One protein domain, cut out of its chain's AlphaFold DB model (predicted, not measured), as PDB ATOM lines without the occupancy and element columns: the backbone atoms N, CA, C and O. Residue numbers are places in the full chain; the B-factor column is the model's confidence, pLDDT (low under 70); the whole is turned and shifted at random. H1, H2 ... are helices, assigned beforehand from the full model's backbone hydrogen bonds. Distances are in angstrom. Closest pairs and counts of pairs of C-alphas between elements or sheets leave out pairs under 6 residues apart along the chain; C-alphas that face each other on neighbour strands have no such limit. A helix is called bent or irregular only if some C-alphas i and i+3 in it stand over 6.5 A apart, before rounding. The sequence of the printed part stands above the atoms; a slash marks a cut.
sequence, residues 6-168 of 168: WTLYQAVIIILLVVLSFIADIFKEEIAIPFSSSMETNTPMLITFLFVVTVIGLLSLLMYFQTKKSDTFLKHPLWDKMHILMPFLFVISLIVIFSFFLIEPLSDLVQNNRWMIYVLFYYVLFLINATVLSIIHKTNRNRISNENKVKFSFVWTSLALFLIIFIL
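Overview. This is residues 6 to 168 of the 168 residues of an uncharacterized protein of Virgibacillus profundi (UniProt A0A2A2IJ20). Three long helices, H1, H3 and H7, lie side by side in a row with H3 in the middle; H6 crosses one face of this row, and H4 packs along the far side of H6. The 163 printed residues include seven named helices, H1 to H7 in chain order, and no named strand; the class is all helix, and the packing is part aligned, part crossed, at shallow and at steep tilts. The whole is compact, with a radius of gyration of the C-alphas of 17.1 A and spans of 49 by 34 by 34 A.

Arrangement. Start at H3, residues 42 to 69: H1, residues 6 to 26, touches it at a shallow tilt of 17 degrees, opposite ways, closest at C-alphas 10 and 62, 5.7 A. H7, residues 146 to 166, touches H3 at 16 degrees, shallow, opposite ways, closest at C-alphas 53 and 158, 5.9 A. Residues 55 to 60 of H3 touch H6, residues 114 to 139, at a steep tilt of 61 degrees, closest at C-alphas 59 and 126, 6.4 A. Residues 79 to 90 of H4, residues 78 to 103, touch H6 at a shallow tilt of 25 degrees, closest at C-alphas 83 and 134, 4.7 A. H2, residues 28 to 31, touches H3; H5, residues 106 to 112, is close to H6 but not clearly touching, 7.1 A at C-alphas 110 and 117. Every O i to N i+4 pair is within hydrogen-bond range in H1, H3, H5, H6 and H7, and 18 of 22 in H4; H2 is too short for one.

Along the chain. Find C-alpha 6 at (280.849, 145.089, 417.432), where H1 begins its 30.6 A. H3 spans 40.0 A, H6 38.1 A and H4 35.3 A; H4 is irregular, with C-alphas 80 and 83 7.1 A apart. H7 runs 30.3 A to C-alpha 166 at (274.619, 135.757, 383.976).

Size, cuts and confidence. The two C-alphas farthest apart, Ser 38 and Asp 71, are 51.8 A apart. The printed part has no cut and no long link. Residues 35 to 40 stand free; pLDDT is under 70 at residues 29 to 41, 106 to 107 and 109.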
ATOM      1  N   TRP A   6     280.687 145.959 418.595       86.38
ATOM      2  CA  TRP A   6     280.849 145.089 417.432       86.38
ATOM      3  C   TRP A   6     280.088 143.764 417.541       86.38
ATOM      4  O   TRP A   6     279.544 143.299 416.546       86.38
ATOM      5  N   THR A   7     280.000 143.166 418.734       85.56
ATOM      6  CA  THR A   7     279.222 141.934 418.944       85.56
ATOM      7  C   THR A   7     277.726 142.193 418.774       85.56
ATOM      8  O   THR A   7     277.024 141.344 418.235       85.56
ATOM      9  N   LEU A   8     277.245 143.372 419.182       88.19
ATOM     10  CA  LEU A   8     275.855 143.775 418.961       88.19
ATOM     11  C   LEU A   8     275.567 143.874 417.459       88.19
ATOM     12  O   LEU A   8     274.604 143.276 416.988       88.19
ATOM     13  N   TYR A   9     276.437 144.534 416.690       89.75
ATOM     14  CA  TYR A   9     276.276 144.585 415.236       89.75
ATOM     15  C   TYR A   9     276.332 143.200 414.583       89.75
ATOM     16  O   TYR A   9     275.543 142.926 413.686       89.75
ATOM     17  N   GLN A  10     277.195 142.296 415.057       88.69
ATOM     18  CA  GLN A  10     277.212 140.907 414.584       88.69
ATOM     19  C   GLN A  10     275.888 140.181 414.867       88.69
ATOM     20  O   GLN A  10     275.366 139.511 413.980       88.69
ATOM     21  N   ALA A  11     275.313 140.351 416.061       91.81
ATOM     22  CA  ALA A  11     274.018 139.767 416.405       91.81
ATOM     23  C   ALA A  11     272.887 140.309 415.514       91.81
ATOM     24  O   ALA A  11     272.074 139.531 415.019       91.81
ATOM     25  N   VAL A  12     272.877 141.619 415.242       93.31
ATOM     26  CA  VAL A  12     271.908 142.243 414.324       93.31
ATOM     27  C   VAL A  12     272.016 141.656 412.916       93.31
ATOM     28  O   VAL A  12     270.991 141.371 412.306       93.31
ATOM     29  N   ILE A  13     273.228 141.410 412.408       93.25
ATOM     30  CA  ILE A  13     273.401 140.787 411.086       93.25
ATOM     31  C   ILE A  13     272.863 139.356 411.064       93.25
ATOM     32  O   ILE A  13     272.231 138.967 410.088       93.25
ATOM     33  N   ILE A  14     273.093 138.570 412.122       93.31
ATOM     34  CA  ILE A  14     272.566 137.201 412.209       93.31
ATOM     35  C   ILE A  14     271.034 137.224 412.182       93.31
ATOM     36  O   ILE A  14     270.432 136.474 411.421       93.31
ATOM     37  N   ILE A  15     270.407 138.124 412.947       94.31
ATOM     38  CA  ILE A  15     268.950 138.320 412.909       94.31
ATOM     39  C   ILE A  15     268.503 138.700 411.494       94.31
ATOM     40  O   ILE A  15     267.528 138.151 410.992       94.31
ATOM     41  N   LEU A  16     269.234 139.593 410.825       93.38
ATOM     42  CA  LEU A  16     268.896 140.028 409.474       93.38
ATOM     43  C   LEU A  16     269.014 138.889 408.452       93.38
ATOM     44  O   LEU A  16     268.145 138.777 407.598       93.38
ATOM     45  N   LEU A  17     270.009 138.002 408.570       93.00
ATOM     46  CA  LEU A  17     270.107 136.785 407.750       93.00
ATOM     47  C   LEU A  17     268.912 135.849 407.977       93.00
ATOM     48  O   LEU A  17     268.358 135.324 407.017       93.00
ATOM     49  N   VAL A  18     268.473 135.678 409.227       92.38
ATOM     50  CA  VAL A  18     267.272 134.886 409.536       92.38
ATOM     51  C   VAL A  18     266.035 135.517 408.892       92.38
ATOM     52  O   VAL A  18     265.299 134.829 408.189       92.38
ATOM     53  N   VAL A  19     265.831 136.826 409.045       92.56
ATOM     54  CA  VAL A  19     264.724 137.551 408.394       92.56
ATOM     55  C   VAL A  19     264.789 137.411 406.870       92.56
ATOM     56  O   VAL A  19     263.767 137.164 406.234       92.56
ATOM     57  N   LEU A  20     265.982 137.496 406.283       90.62
ATOM     58  CA  LEU A  20     266.185 137.336 404.845       90.62
ATOM     59  C   LEU A  20     265.780 135.934 404.362       90.62
ATOM     60  O   LEU A  20     265.218 135.808 403.278       90.62
ATOM     61  N   SER A  21     266.009 134.894 405.173       89.06
ATOM     62  CA  SER A  21     265.564 133.530 404.862       89.06
ATOM     63  C   SER A  21     264.039 133.395 404.878       89.06
ATOM     64  O   SER A  21     263.479 132.762 403.989       89.06
ATOM     65  N   PHE A  22     263.352 134.066 405.810       87.94
ATOM     66  CA  PHE A  22     261.887 134.115 405.829       87.94
ATOM     67  C   PHE A  22     261.324 134.842 404.607       87.94
ATOM     68  O   PHE A  22     260.375 134.364 403.993       87.94
ATOM     69  N   ILE A  23     261.925 135.970 404.222       87.25
ATOM     70  CA  ILE A  23     261.546 136.689 402.999       87.25
ATOM     71  C   ILE A  23     261.737 135.771 401.786       87.25
ATOM     72  O   ILE A  23     260.831 135.634 400.969       87.25
ATOM     73  N   ALA A  24     262.876 135.083 401.689       84.94
ATOM     74  CA  ALA A  24     263.140 134.173 400.580       84.94
ATOM     75  C   ALA A  24     262.148 133.005 400.499       84.94
ATOM     76  O   ALA A  24     261.848 132.529 399.404       84.94
ATOM     77  N   ASP A  25     261.641 132.545 401.643       84.19
ATOM     78  CA  ASP A  25     260.649 131.475 401.703       84.19
ATOM     79  C   ASP A  25     259.274 131.919 401.183       84.19
ATOM     80  O   ASP A  25     258.613 131.148 400.478       84.19
ATOM     81  N   ILE A  26     258.892 133.171 401.477       84.69
ATOM     82  CA  ILE A  26     257.659 133.817 401.002       84.69
ATOM     83  C   ILE A  26     257.723 134.062 399.488       84.69
ATOM     84  O   ILE A  26     256.792 133.700 398.774       84.69
ATOM     85  N   PHE A  27     258.832 134.610 398.979       81.75
ATOM     86  CA  PHE A  27     259.011 134.978 397.562       81.75
ATOM     87  C   PHE A  27     259.668 133.871 396.716       81.75
ATOM     88  O   PHE A  27     260.369 134.126 395.736       81.75
ATOM     89  N   LYS A  28     259.461 132.608 397.095       73.88
ATOM     90  CA  LYS A  28     260.153 131.445 396.517       73.88
ATOM     91  C   LYS A  28     260.010 131.293 395.002       73.88
ATOM     92  O   LYS A  28     260.952 130.848 394.355       73.88
ATOM     93  N   GLU A  29     258.851 131.643 394.456       66.31
ATOM     94  CA  GLU A  29     258.541 131.487 393.028       66.31
ATOM     95  C   GLU A  29     259.253 132.543 392.175       66.31
ATOM     96  O   GLU A  29     259.533 132.303 391.006       66.31
ATOM     97  N   GLU A  30     259.609 133.680 392.775       62.50
ATOM     98  CA  GLU A  30     260.305 134.784 392.106       62.50
ATOM     99  C   GLU A  30     261.833 134.673 392.231       62.50
ATOM    100  O   GLU A  30     262.567 135.185 391.389       62.50
ATOM    101  N   ILE A  31     262.323 133.999 393.280       60.62
ATOM    102  CA  ILE A  31     263.759 133.818 393.557       60.62
ATOM    103  C   ILE A  31     264.308 132.534 392.914       60.62
ATOM    104  O   ILE A  31     265.507 132.453 392.627       60.62
ATOM    105  N   ALA A  32     263.469 131.516 392.703       61.47
ATOM    106  CA  ALA A  32     263.879 130.274 392.063       61.47
ATOM    107  C   ALA A  32     263.883 130.438 390.538       61.47
ATOM    108  O   ALA A  32     262.832 130.532 389.913       61.47
ATOM    109  N   ILE A  33     265.070 130.433 389.929       58.56
ATOM    110  CA  ILE A  33     265.200 130.377 388.471       58.56
ATOM    111  C   ILE A  33     264.928 128.925 388.038       58.56
ATOM    112  O   ILE A  33     265.685 128.031 388.436       58.56
ATOM    113  N   PRO A  34     263.882 128.635 387.246       53.94
ATOM    114  CA  PRO A  34     263.726 127.311 386.665       53.94
ATOM    115  C   PRO A  34     264.853 127.070 385.651       53.94
ATOM    116  O   PRO A  34     265.036 127.844 384.716       53.94
ATOM    117  N   PHE A  35     265.584 125.964 385.813       47.22
ATOM    118  CA  PHE A  35     266.715 125.549 384.963       47.22
ATOM    119  C   PHE A  35     266.360 125.331 383.470       47.22
ATOM    120  O   PHE A  35     267.233 124.972 382.685       47.22
ATOM    121  N   SER A  36     265.098 125.509 383.061       46.75
ATOM    122  CA  SER A  36     264.588 125.106 381.743       46.75
ATOM    123  C   SER A  36     263.544 126.037 381.106       46.75
ATOM    124  O   SER A  36     262.866 125.617 380.168       46.75
ATOM    125  N   SER A  37     263.370 127.288 381.551       46.47
ATOM    126  CA  SER A  37     262.364 128.163 380.924       46.47
ATOM    127  C   SER A  37     262.905 128.905 379.698       46.47
ATOM    128  O   SER A  37     263.822 129.711 379.801       46.47
ATOM    129  N   SER A  38     262.259 128.692 378.551       50.75
ATOM    130  CA  SER A  38     262.451 129.396 377.272       50.75
ATOM    131  C   SER A  38     261.873 130.826 377.229       50.75
ATOM    132  O   SER A  38     261.778 131.418 376.155       50.75
ATOM    133  N   MET A  39     261.461 131.381 378.372       52.22
ATOM    134  CA  MET A  39     260.947 132.750 378.514       52.22
ATOM    135  C   MET A  39     262.005 133.664 379.130       52.22
ATOM    136  O   MET A  39     262.875 133.181 379.843       52.22
ATOM    137  N   GLU A  40     261.919 134.973 378.869       56.72
ATOM    138  CA  GLU A  40     262.838 136.002 379.377       56.72
ATOM    139  C   GLU A  40     263.052 135.892 380.903       56.72
ATOM    140  O   GLU A  40     262.269 136.388 381.710       56.72
ATOM    141  N   THR A  41     264.140 135.234 381.310       66.00
ATOM    142  CA  THR A  41     264.496 134.931 382.708       66.00
ATOM    143  C   THR A  41     265.229 136.071 383.418       66.00
ATOM    144  O   THR A  41     265.643 135.920 384.568       66.00
ATOM    145  N   ASN A  42     265.377 137.233 382.778       72.31
ATOM    146  CA  ASN A  42     266.222 138.324 383.273       72.31
ATOM    147  C   ASN A  42     265.771 138.865 384.642       72.31
ATOM    148  O   ASN A  42     266.611 139.173 385.486       72.31
ATOM    149  N   THR A  43     264.460 138.959 384.884       77.44
ATOM    150  CA  THR A  43     263.901 139.473 386.148       77.44
ATOM    151  C   THR A  43     264.164 138.550 387.346       77.44
ATOM    152  O   THR A  43     264.791 139.019 388.299       77.44
ATOM    153  N   PRO A  44     263.762 137.259 387.342       79.00
ATOM    154  CA  PRO A  44     264.057 136.359 388.461       79.00
ATOM    155  C   PRO A  44     265.566 136.205 388.677       79.00
ATOM    156  O   PRO A  44     266.033 136.241 389.807       79.00
ATOM    157  N   MET A  45     266.356 136.173 387.602       80.81
ATOM    158  CA  MET A  45     267.816 136.117 387.663       80.81
ATOM    159  C   MET A  45     268.451 137.320 388.376       80.81
ATOM    160  O   MET A  45     269.340 137.156 389.216       80.81
ATOM    161  N   LEU A  46     267.957 138.532 388.099       84.00
ATOM    162  CA  LEU A  46     268.338 139.747 388.820       84.00
ATOM    163  C   LEU A  46     267.955 139.681 390.299       84.00
ATOM    164  O   LEU A  46     268.769 140.043 391.149       84.00
ATOM    165  N   ILE A  47     266.751 139.198 390.620       85.50
ATOM    166  CA  ILE A  47     266.281 139.056 392.006       85.50
ATOM    167  C   ILE A  47     267.157 138.050 392.767       85.50
ATOM    168  O   ILE A  47     267.629 138.359 393.865       85.50
ATOM    169  N   THR A  48     267.457 136.888 392.179       85.69
ATOM    170  CA  THR A  48     268.358 135.884 392.767       85.69
ATOM    171  C   THR A  48     269.756 136.457 392.977       85.69
ATOM    172  O   THR A  48     270.341 136.281 394.046       85.69
ATOM    173  N   PHE A  49     270.296 137.183 391.997       88.81
ATOM    174  CA  PHE A  49     271.603 137.819 392.131       88.81
ATOM    175  C   PHE A  49     271.624 138.862 393.254       88.81
ATOM    176  O   PHE A  49     272.529 138.842 394.090       88.81
ATOM    177  N   LEU A  50     270.614 139.733 393.333       90.81
ATOM    178  CA  LEU A  50     270.487 140.719 394.411       90.81
ATOM    179  C   LEU A  50     270.390 140.048 395.782       90.81
ATOM    180  O   LEU A  50     271.039 140.496 396.732       90.81
ATOM    181  N   PHE A  51     269.636 138.954 395.884       90.62
ATOM    182  CA  PHE A  51     269.555 138.150 397.097       90.62
ATOM    183  C   PHE A  51     270.934 137.601 397.494       90.62
ATOM    184  O   PHE A  51     271.391 137.825 398.616       90.62
ATOM    185  N   VAL A  52     271.641 136.960 396.560       91.44
ATOM    186  CA  VAL A  52     272.982 136.394 396.769       91.44
ATOM    187  C   VAL A  52     273.990 137.462 397.197       91.44
ATOM    188  O   VAL A  52     274.693 137.284 398.194       91.44
ATOM    189  N   VAL A  53     274.037 138.595 396.494       93.44
ATOM    190  CA  VAL A  53     274.929 139.717 396.819       93.44
ATOM    191  C   VAL A  53     274.606 140.290 398.194       93.44
ATOM    192  O   VAL A  53     275.524 140.578 398.962       93.44
ATOM    193  N   THR A  54     273.324 140.402 398.548       93.75
ATOM    194  CA  THR A  54     272.905 140.869 399.875       93.75
ATOM    195  C   THR A  54     273.404 139.923 400.966       93.75
ATOM    196  O   THR A  54     274.034 140.373 401.924       93.75
ATOM    197  N   VAL A  55     273.219 138.608 400.800       94.06
ATOM    198  CA  VAL A  55     273.722 137.593 401.743       94.06
ATOM    199  C   VAL A  55     275.240 137.689 401.895       94.06
ATOM    200  O   VAL A  55     275.750 137.754 403.013       94.06
ATOM    201  N   ILE A  56     275.983 137.751 400.790       94.31
ATOM    202  CA  ILE A  56     277.450 137.844 400.825       94.31
ATOM    203  C   ILE A  56     277.903 139.163 401.447       94.31
ATOM    204  O   ILE A  56     278.898 139.184 402.175       94.31
ATOM    205  N   GLY A  57     277.165 140.248 401.219       93.56
ATOM    206  CA  GLY A  57     277.385 141.541 401.854       93.56
ATOM    207  C   GLY A  57     277.281 141.438 403.369       93.56
ATOM    208  O   GLY A  57     278.201 141.847 404.075       93.56
ATOM    209  N   LEU A  58     276.224 140.802 403.873       94.94
ATOM    210  CA  LEU A  58     276.014 140.566 405.302       94.94
ATOM    211  C   LEU A  58     277.094 139.662 405.909       94.94
ATOM    212  O   LEU A  58     277.664 139.990 406.951       94.94
ATOM    213  N   LEU A  59     277.453 138.568 405.233       93.44
ATOM    214  CA  LEU A  59     278.537 137.676 405.660       93.44
ATOM    215  C   LEU A  59     279.901 138.389 405.670       93.44
ATOM    216  O   LEU A  59     280.714 138.192 406.576       93.44
ATOM    217  N   SER A  60     280.148 139.267 404.699       92.81
ATOM    218  CA  SER A  60     281.349 140.108 404.661       92.81
ATOM    219  C   SER A  60     281.338 141.146 405.778       92.81
ATOM    220  O   SER A  60     282.375 141.397 406.385       92.81
ATOM    221  N   LEU A  61     280.173 141.714 406.106       91.62
ATOM    222  CA  LEU A  61     280.006 142.652 407.215       91.62
ATOM    223  C   LEU A  61     280.294 141.973 408.565       91.62
ATOM    224  O   LEU A  61     280.962 142.559 409.418       91.62
ATOM    225  N   LEU A  62     279.878 140.709 408.740       92.06
ATOM    226  CA  LEU A  62     280.226 139.893 409.911       92.06
ATOM    227  C   LEU A  62     281.745 139.764 410.070       92.06
ATOM    228  O   LEU A  62     282.278 140.012 411.156       92.06
ATOM    229  N   MET A  63     282.445 139.427 408.980       90.38
ATOM    230  CA  MET A  63     283.909 139.343 408.965       90.38
ATOM    231  C   MET A  63     284.565 140.712 409.181       90.38
ATOM    232  O   MET A  63     285.556 140.813 409.903       90.38
ATOM    233  N   TYR A  64     283.993 141.781 408.628       90.50
ATOM    234  CA  TYR A  64     284.467 143.149 408.819       90.50
ATOM    235  C   TYR A  64     284.411 143.555 410.294       90.50
ATOM    236  O   TYR A  64     285.420 143.991 410.854       90.50
ATOM    237  N   PHE A  65     283.281 143.341 410.973       88.75
ATOM    238  CA  PHE A  65     283.182 143.629 412.403       88.75
ATOM    239  C   PHE A  65     284.059 142.713 413.251       88.75
ATOM    240  O   PHE A  65     284.566 143.157 414.280       88.75
ATOM    241  N   GLN A  66     284.337 141.488 412.796       87.19
ATOM    242  CA  GLN A  66     285.331 140.638 413.447       87.19
ATOM    243  C   GLN A  66     286.742 141.240 413.361       87.19
ATOM    244  O   GLN A  66     287.475 141.175 414.348       87.19
ATOM    245  N   THR A  67     287.100 141.897 412.246       86.06
ATOM    246  CA  THR A  67     288.382 142.624 412.126       86.06
ATOM    247  C   THR A  67     288.491 143.804 413.098       86.06
ATOM    248  O   THR A  67     289.578 144.088 413.584       86.06
ATOM    249  N   LYS A  68     287.370 144.477 413.403       84.38
ATOM    250  CA  LYS A  68     287.304 145.600 414.358       84.38
ATOM    251  C   LYS A  68     287.241 145.150 415.815       84.38
ATOM    252  O   LYS A  68     287.664 145.881 416.705       84.38
ATOM    253  N   LYS A  69     286.664 143.974 416.064       83.38
ATOM    254  CA  LYS A  69     286.509 143.385 417.397       83.38
ATOM    255  C   LYS A  69     287.790 142.724 417.896       83.38
ATOM    256  O   LYS A  69     288.029 142.736 419.098       83.38
ATOM    257  N   SER A  70     288.557 142.102 417.003       80.75
ATOM    258  CA  SER A  70     289.749 141.334 417.354       80.75
ATOM    259  C   SER A  70     290.971 141.824 416.591       80.75
ATOM    260  O   SER A  70     291.043 141.701 415.369       80.75
ATOM    261  N   ASP A  71     291.982 142.275 417.333       74.50
ATOM    262  CA  ASP A  71     293.262 142.704 416.767       74.50
ATOM    263  C   ASP A  71     294.080 141.564 416.151       74.50
ATOM    264  O   ASP A  71     294.997 141.832 415.371       74.50
ATOM    265  N   THR A  72     293.762 140.306 416.480       77.88
ATOM    266  CA  THR A  72     294.467 139.104 415.998       77.88
ATOM    267  C   THR A  72     293.840 138.501 414.739       77.88
ATOM    268  O   THR A  72     294.482 137.705 414.042       77.88
ATOM    269  N   PHE A  73     292.609 138.889 414.399       79.06
ATOM    270  CA  PHE A  73     291.932 138.412 413.195       79.06
ATOM    271  C   PHE A  73     292.669 138.896 411.934       79.06
ATOM    272  O   PHE A  73     293.064 140.059 411.841       79.06
ATOM    273  N   LEU A  74     292.900 137.993 410.970       76.75
ATOM    274  CA  LEU A  74     293.747 138.227 409.785       76.75
ATOM    275  C   LEU A  74     295.204 138.632 410.101       76.75
ATOM    276  O   LEU A  74     295.895 139.145 409.228       76.75
ATOM    277  N   LYS A  75     295.692 138.444 411.334       79.88
ATOM    278  CA  LYS A  75     297.123 138.578 411.682       79.88
ATOM    279  C   LYS A  75     297.717 137.273 412.205       79.88
ATOM    280  O   LYS A  75     298.925 137.076 412.138       79.88
ATOM    281  N   HIS A  76     296.866 136.384 412.716       81.56
ATOM    282  CA  HIS A  76     297.280 135.084 413.224       81.56
ATOM    283  C   HIS A  76     297.909 134.218 412.112       81.56
ATOM    284  O   HIS A  76     297.333 134.144 411.024       81.56
ATOM    285  N   PRO A  77     299.012 133.486 412.375       79.94
ATOM    286  CA  PRO A  77     299.718 132.668 411.377       79.94
ATOM    287  C   PRO A  77     298.862 131.565 410.738       79.94
ATOM    288  O   PRO A  77     299.191 131.066 409.666       79.94
ATOM    289  N   LEU A  78     297.730 131.202 411.353       80.75
ATOM    290  CA  LEU A  78     296.751 130.295 410.737       80.75
ATOM    291  C   LEU A  78     296.243 130.826 409.385       80.75
ATOM    292  O   LEU A  78     296.032 130.035 408.467       80.75
ATOM    293  N   TRP A  79     296.123 132.148 409.227       82.38
ATOM    294  CA  TRP A  79     295.668 132.766 407.979       82.38
ATOM    295  C   TRP A  79     296.631 132.561 406.808       82.38
ATOM    296  O   TRP A  79     296.184 132.552 405.660       82.38
ATOM    297  N   ASP A  80     297.909 132.277 407.072       81.62
ATOM    298  CA  ASP A  80     298.882 131.972 406.017       81.62
ATOM    299  C   ASP A  80     298.542 130.663 405.297       81.62
ATOM    300  O   ASP A  80     298.793 130.529 404.100       81.62
ATOM    301  N   LYS A  81     297.917 129.707 405.997       85.81
ATOM    302  CA  LYS A  81     297.505 128.405 405.446       85.81
ATOM    303  C   LYS A  81     296.021 128.341 405.082       85.81
ATOM    304  O   LYS A  81     295.605 127.408 404.399       85.81
ATOM    305  N   MET A  82     295.223 129.337 405.476       87.75
ATOM    306  CA  MET A  82     293.773 129.329 405.238       87.75
ATOM    307  C   MET A  82     293.389 129.304 403.758       87.75
ATOM    308  O   MET A  82     292.354 128.742 403.433       87.75
ATOM    309  N   HIS A  83     294.241 129.810 402.864       86.94
ATOM    310  CA  HIS A  83     294.031 129.720 401.414       86.94
ATOM    311  C   HIS A  83     294.039 128.288 400.856       86.94
ATOM    312  O   HIS A  83     293.547 128.081 399.756       86.94
ATOM    313  N   ILE A  84     294.592 127.314 401.587       88.88
ATOM    314  CA  ILE A  84     294.520 125.882 401.249       88.88
ATOM    315  C   ILE A  84     293.411 125.220 402.067       88.88
ATOM    316  O   ILE A  84     292.629 124.434 401.539       88.88
ATOM    317  N   LEU A  85     293.320 125.571 403.353       90.06
ATOM    318  CA  LEU A  85     292.356 124.970 404.271       90.06
ATOM    319  C   LEU A  85     290.902 125.261 403.869       90.06
ATOM    320  O   LEU A  85     290.069 124.367 403.956       90.06
ATOM    321  N   MET A  86     290.594 126.486 403.428       91.12
ATOM    322  CA  MET A  86     289.229 126.896 403.077       91.12
ATOM    323  C   MET A  86     288.695 126.189 401.821       91.12
ATOM    324  O   MET A  86     287.620 125.602 401.924       91.12
ATOM    325  N   PRO A  87     289.427 126.126 400.686       87.88
ATOM    326  CA  PRO A  87     289.015 125.294 399.554       87.88
ATOM    327  C   PRO A  87     288.869 123.815 399.916       87.88
ATOM    328  O   PRO A  87     287.924 123.165 399.482       87.88
ATOM    329  N   PHE A  88     289.783 123.276 400.724       91.62
ATOM    330  CA  PHE A  88     289.708 121.881 401.151       91.62
ATOM    331  C   PHE A  88     288.445 121.610 401.978       91.62
ATOM    332  O   PHE A  88     287.719 120.654 401.714       91.62
ATOM    333  N   LEU A  89     288.139 122.498 402.928       92.75
ATOM    334  CA  LEU A  89     286.918 122.428 403.722       92.75
ATOM    335  C   LEU A  89     285.673 122.600 402.846       92.75
ATOM    336  O   LEU A  89     284.707 121.877 403.038       92.75
ATOM    337  N   PHE A  90     285.715 123.475 401.841       90.88
ATOM    338  CA  PHE A  90     284.642 123.621 400.858       90.88
ATOM    339  C   PHE A  90     284.365 122.324 400.092       90.88
ATOM    340  O   PHE A  90     283.212 121.903 400.016       90.88
ATOM    341  N   VAL A  91     285.403 121.649 399.592       91.50
ATOM    342  CA  VAL A  91     285.257 120.362 398.894       91.50
ATOM    343  C   VAL A  91     284.686 119.290 399.824       91.50
ATOM    344  O   VAL A  91     283.752 118.592 399.437       91.50
ATOM    345  N   ILE A  92     285.183 119.184 401.061       93.62
ATOM    346  CA  ILE A  92     284.636 118.243 402.054       93.62
ATOM    347  C   ILE A  92     283.163 118.536 402.324       93.62
ATOM    348  O   ILE A  92     282.342 117.622 402.325       93.62
ATOM    349  N   SER A  93     282.816 119.804 402.529       91.25
ATOM    350  CA  SER A  93     281.441 120.205 402.789       91.25
ATOM    351  C   SER A  93     280.519 119.858 401.629       91.25
ATOM    352  O   SER A  93     279.430 119.349 401.871       91.25
ATOM    353  N   LEU A  94     280.956 120.050 400.380       90.06
ATOM    354  CA  LEU A  94     280.194 119.603 399.214       90.06
ATOM    355  C   LEU A  94     279.981 118.086 399.222       90.06
ATOM    356  O   LEU A  94     278.857 117.647 399.012       90.06
ATOM    357  N   ILE A  95     281.011 117.288 399.521       91.69
ATOM    358  CA  ILE A  95     280.885 115.820 399.609       91.69
ATOM    359  C   ILE A  95     279.846 115.420 400.662       91.69
ATOM    360  O   ILE A  95     279.008 114.558 400.398       91.69
ATOM    361  N   VAL A  96     279.868 116.054 401.838       89.31
ATOM    362  CA  VAL A  96     278.893 115.798 402.910       89.31
ATOM    363  C   VAL A  96     277.484 116.178 402.459       89.31
ATOM    364  O   VAL A  96     276.567 115.375 402.600       89.31
ATOM    365  N   ILE A  97     277.315 117.364 401.871       86.94
ATOM    366  CA  ILE A  97     276.026 117.850 401.360       86.94
ATOM    367  C   ILE A  97     275.465 116.890 400.302       86.94
ATOM    368  O   ILE A  97     274.311 116.479 400.396       86.94
ATOM    369  N   PHE A  98     276.281 116.475 399.329       86.38
ATOM    370  CA  PHE A  98     275.856 115.519 398.307       86.38
ATOM    371  C   PHE A  98     275.519 114.152 398.899       86.38
ATOM    372  O   PHE A  98     274.558 113.529 398.466       86.38
ATOM    373  N   SER A  99     276.259 113.710 399.916       87.38
ATOM    374  CA  SER A  99     275.981 112.452 400.613       87.38
ATOM    375  C   SER A  99     274.636 112.490 401.350       87.38
ATOM    376  O   SER A  99     273.923 111.492 401.347       87.38
ATOM    377  N   PHE A 100     274.244 113.637 401.920       82.25
ATOM    378  CA  PHE A 100     272.902 113.819 402.492       82.25
ATOM    379  C   PHE A 100     271.799 113.672 401.437       82.25
ATOM    380  O   PHE A 100     270.803 112.998 401.693       82.25
ATOM    381  N   PHE A 101     272.005 114.211 400.232       79.69
ATOM    382  CA  PHE A 101     271.045 114.074 399.129       79.69
ATOM    383  C   PHE A 101     270.937 112.655 398.550       79.69
ATOM    384  O   PHE A 101     270.002 112.381 397.803       79.69
ATOM    385  N   LEU A 102     271.861 111.745 398.883       82.50
ATOM    386  CA  LEU A 102     271.730 110.325 398.535       82.50
ATOM    387  C   LEU A 102     270.791 109.569 399.485       82.50
ATOM    388  O   LEU A 102     270.287 108.512 399.113       82.50
ATOM    389  N   ILE A 103     270.586 110.076 400.706       81.69
ATOM    390  CA  ILE A 103     269.750 109.436 401.734       81.69
ATOM    391  C   ILE A 103     268.299 109.909 401.614       81.69
ATOM    392  O   ILE A 103     267.384 109.093 401.684       81.69
ATOM    393  N   GLU A 104     268.093 111.211 401.418       78.19
ATOM    394  CA  GLU A 104     266.768 111.820 401.292       78.19
ATOM    395  C   GLU A 104     266.704 112.662 400.006       78.19
ATOM    396  O   GLU A 104     267.588 113.501 399.787       78.19
ATOM    397  N   PRO A 105     265.692 112.461 399.134       78.44
ATOM    398  CA  PRO A 105     265.554 113.239 397.911       78.44
ATOM    399  C   PRO A 105     265.482 114.739 398.204       78.44
ATOM    400  O   PRO A 105     264.799 115.178 399.132       78.44
ATOM    401  N   LEU A 106     266.126 115.548 397.357       69.19
ATOM    402  CA  LEU A 106     266.093 117.011 397.465       69.19
ATOM    403  C   LEU A 106     264.649 117.544 397.546       69.19
ATOM    404  O   LEU A 106     264.396 118.486 398.287       69.19
ATOM    405  N   SER A 107     263.703 116.935 396.820       69.81
ATOM    406  CA  SER A 107     262.286 117.324 396.833       69.81
ATOM    407  C   SER A 107     261.674 117.294 398.229       69.81
ATOM    408  O   SER A 107     260.929 118.204 398.586       69.81
ATOM    409  N   ASP A 108     262.021 116.289 399.025       75.00
ATOM    410  CA  ASP A 108     261.393 116.026 400.315       75.00
ATOM    411  C   ASP A 108     262.019 116.925 401.388       75.00
ATOM    412  O   ASP A 108     261.306 117.532 402.190       75.00
ATOM    413  N   LEU A 109     263.334 117.165 401.303       69.25
ATOM    414  CA  LEU A 109     264.028 118.188 402.094       69.25
ATOM    415  C   LEU A 109     263.514 119.605 401.794       69.25
ATOM    416  O   LEU A 109     263.324 120.403 402.715       69.25
ATOM    417  N   VAL A 110     263.250 119.915 400.520       72.00
ATOM    418  CA  VAL A 110     262.654 121.191 400.090       72.00
ATOM    419  C   VAL A 110     261.197 121.309 400.535       72.00
ATOM    420  O   VAL A 110     260.716 122.422 400.691       72.00
ATOM    421  N   GLN A 111     260.463 120.225 400.756       71.69
ATOM    422  CA  GLN A 111     259.076 120.328 401.219       71.69
ATOM    423  C   GLN A 111     258.981 120.393 402.744       71.69
ATOM    424  O   GLN A 111     258.272 121.249 403.271       71.69
ATOM    425  N   ASN A 112     259.745 119.563 403.455       76.94
ATOM    426  CA  ASN A 112     259.632 119.424 404.907       76.94
ATOM    427  C   ASN A 112     260.559 120.359 405.697       76.94
ATOM    428  O   ASN A 112     260.207 120.767 406.801       76.94
ATOM    429  N   ASN A 113     261.734 120.719 405.164       78.81
ATOM    430  CA  ASN A 113     262.799 121.388 405.925       78.81
ATOM    431  C   ASN A 113     263.446 122.561 405.164       78.81
ATOM    432  O   ASN A 113     264.664 122.735 405.172       78.81
ATOM    433  N   ARG A 114     262.633 123.425 404.544       76.69
ATOM    434  CA  ARG A 114     263.090 124.575 403.721       76.69
ATOM    435  C   ARG A 114     264.108 125.477 404.402       76.69
ATOM    436  O   ARG A 114     265.090 125.887 403.787       76.69
ATOM    437  N   TRP A 115     263.912 125.747 405.689       79.81
ATOM    438  CA  TRP A 115     264.833 126.554 406.490       79.81
ATOM    439  C   TRP A 115     266.263 125.981 406.487       79.81
ATOM    440  O   TRP A 115     267.229 126.742 406.446       79.81
ATOM    441  N   MET A 116     266.410 124.651 406.456       81.12
ATOM    442  CA  MET A 116     267.706 123.971 406.422       81.12
ATOM    443  C   MET A 116     268.446 124.247 405.108       81.12
ATOM    444  O   MET A 116     269.664 124.419 405.116       81.12
ATOM    445  N   ILE A 117     267.717 124.376 403.996       84.00
ATOM    446  CA  ILE A 117     268.291 124.706 402.686       84.00
ATOM    447  C   ILE A 117     268.851 126.123 402.688       84.00
ATOM    448  O   ILE A 117     269.966 126.327 402.217       84.00
ATOM    449  N   TYR A 118     268.143 127.095 403.271       86.12
ATOM    450  CA  TYR A 118     268.664 128.460 403.395       86.12
ATOM    451  C   TYR A 118     269.911 128.520 404.287       86.12
ATOM    452  O   TYR A 118     270.878 129.197 403.940       86.12
ATOM    453  N   VAL A 119     269.936 127.768 405.393       88.00
ATOM    454  CA  VAL A 119     271.123 127.663 406.261       88.00
ATOM    455  C   VAL A 119     272.310 127.063 405.504       88.00
ATOM    456  O   VAL A 119     273.412 127.612 405.549       88.00
ATOM    457  N   LEU A 120     272.087 125.970 404.773       88.75
ATOM    458  CA  LEU A 120     273.106 125.306 403.962       88.75
ATOM    459  C   LEU A 120     273.604 126.223 402.840       88.75
ATOM    460  O   LEU A 120     274.809 126.331 402.613       88.75
ATOM    461  N   PHE A 121     272.701 126.957 402.196       89.25
ATOM    462  CA  PHE A 121     273.030 127.941 401.173       89.25
ATOM    463  C   PHE A 121     273.897 129.080 401.724       89.25
ATOM    464  O   PHE A 121     274.948 129.390 401.161       89.25
ATOM    465  N   TYR A 122     273.522 129.665 402.865       93.00
ATOM    466  CA  TYR A 122     274.325 130.698 403.529       93.00
ATOM    467  C   TYR A 122     275.692 130.173 403.951       93.00
ATOM    468  O   TYR A 122     276.691 130.882 403.826       93.00
ATOM    469  N   TYR A 123     275.753 128.925 404.409       92.38
ATOM    470  CA  TYR A 123     277.001 128.260 404.748       92.38
ATOM    471  C   TYR A 123     277.920 128.091 403.528       92.38
ATOM    472  O   TYR A 123     279.094 128.455 403.590       92.38
ATOM    473  N   VAL A 124     277.393 127.624 402.393       91.81
ATOM    474  CA  VAL A 124     278.145 127.503 401.133       91.81
ATOM    475  C   VAL A 124     278.657 128.870 400.667       91.81
ATOM    476  O   VAL A 124     279.847 129.014 400.382       91.81
ATOM    477  N   LEU A 125     277.803 129.900 400.665       92.75
ATOM    478  CA  LEU A 125     278.205 131.267 400.311       92.75
ATOM    479  C   LEU A 125     279.274 131.825 401.258       92.75
ATOM    480  O   LEU A 125     280.213 132.494 400.816       92.75
ATOM    481  N   PHE A 126     279.170 131.524 402.554       93.88
ATOM    482  CA  PHE A 126     280.183 131.888 403.536       93.88
ATOM    483  C   PHE A 126     281.532 131.244 403.215       93.88
ATOM    484  O   PHE A 126     282.543 131.945 403.227       93.88
ATOM    485  N   LEU A 127     281.564 129.951 402.882       92.50
ATOM    486  CA  LEU A 127     282.802 129.258 402.524       92.50
ATOM    487  C   LEU A 127     283.447 129.815 401.257       92.50
ATOM    488  O   LEU A 127     284.667 129.994 401.226       92.50
ATOM    489  N   ILE A 128     282.650 130.135 400.235       91.69
ATOM    490  CA  ILE A 128     283.151 130.761 399.005       91.69
ATOM    491  C   ILE A 128     283.782 132.119 399.338       91.69
ATOM    492  O   ILE A 128     284.933 132.375 398.981       91.69
ATOM    493  N   ASN A 129     283.074 132.974 400.079       92.69
ATOM    494  CA  ASN A 129     283.586 134.292 400.449       92.69
ATOM    495  C   ASN A 129     284.827 134.199 401.359       92.69
ATOM    496  O   ASN A 129     285.809 134.905 401.152       92.69
ATOM    497  N   ALA A 130     284.838 133.283 402.330       91.06
ATOM    498  CA  ALA A 130     285.998 133.040 403.190       91.06
ATOM    499  C   ALA A 130     287.208 132.518 402.394       91.06
ATOM    500  O   ALA A 130     288.350 132.897 402.674       91.06
ATOM    501  N   THR A 131     286.967 131.698 401.369       91.19
ATOM    502  CA  THR A 131     288.001 131.230 400.441       91.19
ATOM    503  C   THR A 131     288.601 132.401 399.669       91.19
ATOM    504  O   THR A 131     289.818 132.589 399.699       91.19
ATOM    505  N   VAL A 132     287.773 133.251 399.057       91.19
ATOM    506  CA  VAL A 132     288.249 134.449 398.345       91.19
ATOM    507  C   VAL A 132     289.025 135.378 399.284       91.19
ATOM    508  O   VAL A 132     290.129 135.811 398.946       91.19
ATOM    509  N   LEU A 133     288.534 135.600 400.507       91.25
ATOM    510  CA  LEU A 133     289.225 136.401 401.518       91.25
ATOM    511  C   LEU A 133     290.604 135.829 401.846       91.25
ATOM    512  O   LEU A 133     291.575 136.578 401.960       91.25
ATOM    513  N   SER A 134     290.708 134.510 401.996       89.19
ATOM    514  CA  SER A 134     291.973 133.848 402.312       89.19
ATOM    515  C   SER A 134     292.998 133.965 401.174       89.19
ATOM    516  O   SER A 134     294.179 134.210 401.435       89.19
ATOM    517  N   ILE A 135     292.550 133.901 399.915       88.62
ATOM    518  CA  ILE A 135     293.390 134.131 398.732       88.62
ATOM    519  C   ILE A 135     293.872 135.587 398.709       88.62
ATOM    520  O   ILE A 135     295.073 135.840 398.603       88.62
ATOM    521  N   ILE A 136     292.966 136.554 398.888       87.94
ATOM    522  CA  ILE A 136     293.307 137.986 398.928       87.94
ATOM    523  C   ILE A 136     294.265 138.291 400.078       87.94
ATOM    524  O   ILE A 136     295.197 139.080 399.909       87.94
ATOM    525  N   HIS A 137     294.066 137.666 401.240       87.38
ATOM    526  CA  HIS A 137     294.954 137.823 402.382       87.38
ATOM    527  C   HIS A 137     296.381 137.375 402.055       87.38
ATOM    528  O   HIS A 137     297.316 138.121 402.345       87.38
ATOM    529  N   LYS A 138     296.547 136.219 401.400       86.75
ATOM    530  CA  LYS A 138     297.858 135.727 400.957       86.75
ATOM    531  C   LYS A 138     298.498 136.664 399.928       86.75
ATOM    532  O   LYS A 138     299.653 137.045 400.093       86.75
ATOM    533  N   THR A 139     297.753 137.066 398.899       85.50
ATOM    534  CA  THR A 139     298.275 137.894 397.796       85.50
ATOM    535  C   THR A 139     298.627 139.317 398.241       85.50
ATOM    536  O   THR A 139     299.600 139.896 397.766       85.50
ATOM    537  N   ASN A 140     297.873 139.884 399.189       83.38
ATOM    538  CA  ASN A 140     298.009 141.278 399.628       83.38
ATOM    539  C   ASN A 140     298.429 141.422 401.097       83.38
ATOM    540  O   ASN A 140     298.079 142.415 401.742       83.38
ATOM    541  N   ARG A 141     299.178 140.450 401.641       73.62
ATOM    542  CA  ARG A 141     299.496 140.333 403.077       73.62
ATOM    543  C   ARG A 141     299.910 141.656 403.731       73.62
ATOM    544  O   ARG A 141     299.279 142.049 404.710       73.62
ATOM    545  N   ASN A 142     300.867 142.366 403.129       76.31
ATOM    546  CA  ASN A 142     301.431 143.619 403.656       76.31
ATOM    547  C   ASN A 142     301.059 144.864 402.834       76.31
ATOM    548  O   ASN A 142     301.544 145.953 403.118       76.31
ATOM    549  N   ARG A 143     300.242 144.712 401.785       75.81
ATOM    550  CA  ARG A 143     299.942 145.804 400.841       75.81
ATOM    551  C   ARG A 143     298.699 146.599 401.225       75.81
ATOM    552  O   ARG A 143     298.580 147.763 400.867       75.81
ATOM    553  N   ILE A 144     297.751 145.954 401.902       84.69
ATOM    554  CA  ILE A 144     296.401 146.477 402.115       84.69
ATOM    555  C   ILE A 144     295.976 146.210 403.566       84.69
ATOM    556  O   ILE A 144     296.307 145.167 404.134       84.69
ATOM    557  N   SER A 145     295.222 147.136 404.169       85.50
ATOM    558  CA  SER A 145     294.652 146.958 405.510       85.50
ATOM    559  C   SER A 145     293.685 145.766 405.564       85.50
ATOM    560  O   SER A 145     293.032 145.424 404.577       85.50
ATOM    561  N   ASN A 146     293.556 145.129 406.732       84.44
ATOM    562  CA  ASN A 146     292.676 143.963 406.901       84.44
ATOM    563  C   ASN A 146     291.207 144.272 406.572       84.44
ATOM    564  O   ASN A 146     290.517 143.449 405.979       84.44
ATOM    565  N   GLU A 147     290.766 145.489 406.868       85.88
ATOM    566  CA  GLU A 147     289.450 146.010 406.499       85.88
ATOM    567  C   GLU A 147     289.218 146.021 404.990       85.88
ATOM    568  O   GLU A 147     288.189 145.557 404.499       85.88
ATOM    569  N   ASN A 148     290.197 146.525 404.242       86.69
ATOM    570  CA  ASN A 148     290.102 146.597 402.795       86.69
ATOM    571  C   ASN A 148     290.201 145.203 402.166       86.69
ATOM    572  O   ASN A 148     289.534 144.963 401.168       86.69
ATOM    573  N   LYS A 149     290.930 144.250 402.769       88.50
ATOM    574  CA  LYS A 149     290.929 142.845 402.316       88.50
ATOM    575  C   LYS A 149     289.522 142.237 402.346       88.50
ATOM    576  O   LYS A 149     289.137 141.580 401.385       88.50
ATOM    577  N   VAL A 150     288.741 142.503 403.398       89.00
ATOM    578  CA  VAL A 150     287.342 142.042 403.491       89.00
ATOM    579  C   VAL A 150     286.466 142.699 402.422       89.00
ATOM    580  O   VAL A 150     285.714 142.004 401.744       89.00
ATOM    581  N   LYS A 151     286.608 144.013 402.202       90.38
ATOM    582  CA  LYS A 151     285.880 144.722 401.134       90.38
ATOM    583  C   LYS A 151     286.224 144.187 399.741       90.38
ATOM    584  O   LYS A 151     285.327 143.959 398.938       90.38
ATOM    585  N   PHE A 152     287.504 143.945 399.462       88.44
ATOM    586  CA  PHE A 152     287.931 143.353 398.194       88.44
ATOM    587  C   PHE A 152     287.399 141.930 398.018       88.44
ATOM    588  O   PHE A 152     287.009 141.583 396.909       88.44
ATOM    589  N   SER A 153     287.336 141.133 399.091       90.69
ATOM    590  CA  SER A 153     286.733 139.795 399.043       90.69
ATOM    591  C   SER A 153     285.279 139.851 398.619       90.69
ATOM    592  O   SER A 153     284.902 139.179 397.668       90.69
ATOM    593  N   PHE A 154     284.494 140.725 399.249       92.19
ATOM    594  CA  PHE A 154     283.100 140.940 398.883       92.19
ATOM    595  C   PHE A 154     282.933 141.257 397.388       92.19
ATOM    596  O   PHE A 154     282.118 140.627 396.713       92.19
ATOM    597  N   VAL A 155     283.724 142.202 396.865       92.62
ATOM    598  CA  VAL A 155     283.652 142.618 395.454       92.62
ATOM    599  C   VAL A 155     284.024 141.466 394.522       92.62
ATOM    600  O   VAL A 155     283.280 141.183 393.589       92.62
ATOM    601  N   TRP A 156     285.131 140.767 394.787       91.94
ATOM    602  CA  TRP A 156     285.577 139.652 393.950       91.94
ATOM    603  C   TRP A 156     284.614 138.464 393.983       91.94
ATOM    604  O   TRP A 156     284.341 137.887 392.934       91.94
ATOM    605  N   THR A 157     284.064 138.116 395.148       91.19
ATOM    606  CA  THR A 157     283.061 137.050 395.258       91.19
ATOM    607  C   THR A 157     281.773 137.421 394.529       91.19
ATOM    608  O   THR A 157     281.238 136.601 393.787       91.19
ATOM    609  N   SER A 158     281.297 138.660 394.687       90.75
ATOM    610  CA  SER A 158     280.084 139.132 394.008       90.75
ATOM    611  C   SER A 158     280.265 139.167 392.490       90.75
ATOM    612  O   SER A 158     279.374 138.746 391.762       90.75
ATOM    613  N   LEU A 159     281.433 139.607 392.011       91.38
ATOM    614  CA  LEU A 159     281.765 139.619 390.586       91.38
ATOM    615  C   LEU A 159     281.859 138.195 390.028       91.38
ATOM    616  O   LEU A 159     281.279 137.915 388.986       91.38
ATOM    617  N   ALA A 160     282.522 137.274 390.731       89.50
ATOM    618  CA  ALA A 160     282.600 135.877 390.303       89.50
ATOM    619  C   ALA A 160     281.208 135.239 390.176       89.50
ATOM    620  O   ALA A 160     280.919 134.589 389.177       89.50
ATOM    621  N   LEU A 161     280.326 135.467 391.153       88.19
ATOM    622  CA  LEU A 161     278.957 134.949 391.109       88.19
ATOM    623  C   LEU A 161     278.095 135.644 390.058       88.19
ATOM    624  O   LEU A 161     277.255 134.986 389.462       88.19
ATOM    625  N   PHE A 162     278.326 136.931 389.784       88.25
ATOM    626  CA  PHE A 162     277.688 137.618 388.661       88.25
ATOM    627  C   PHE A 162     278.018 136.922 387.336       88.25
ATOM    628  O   PHE A 162     277.110 136.623 386.570       88.25
ATOM    629  N   LEU A 163     279.297 136.609 387.091       86.38
ATOM    630  CA  LEU A 163     279.706 135.899 385.876       86.38
ATOM    631  C   LEU A 163     279.082 134.498 385.811       86.38
ATOM    632  O   LEU A 163     278.593 134.108 384.762       86.38
ATOM    633  N   ILE A 164     279.063 133.762 386.926       85.56
ATOM    634  CA  ILE A 164     278.473 132.413 386.969       85.56
ATOM    635  C   ILE A 164     276.968 132.454 386.716       85.56
ATOM    636  O   ILE A 164     276.461 131.583 386.032       85.56
ATOM    637  N   ILE A 165     276.255 133.429 387.279       82.56
ATOM    638  CA  ILE A 165     274.806 133.512 387.117       82.56
ATOM    639  C   ILE A 165     274.479 133.972 385.696       82.56
ATOM    640  O   ILE A 165     273.719 133.290 385.033       82.56
ATOM    641  N   PHE A 166     275.046 135.088 385.218       80.62
ATOM    642  CA  PHE A 166     274.619 135.757 383.976       80.62
ATOM    643  C   PHE A 166     275.292 135.290 382.684       80.62
ATOM    644  O   PHE A 166     274.774 135.595 381.612       80.62
ATOM    645  N   ILE A 167     276.449 134.628 382.749       80.50
ATOM    646  CA  ILE A 167     277.218 134.251 381.548       80.50
ATOM    647  C   ILE A 167     277.215 132.740 381.310       80.50
ATOM    648  O   ILE A 167     277.339 132.321 380.159       80.50
ATOM    649  N   LEU A 168     277.120 131.941 382.375       74.38
ATOM    650  CA  LEU A 168     277.215 130.483 382.324       74.38
ATOM    651  C   LEU A 168     275.826 129.839 382.348       74.38
ATOM    652  O   LEU A 168     275.658 128.843 381.612       74.38
TER     653      LEU A 168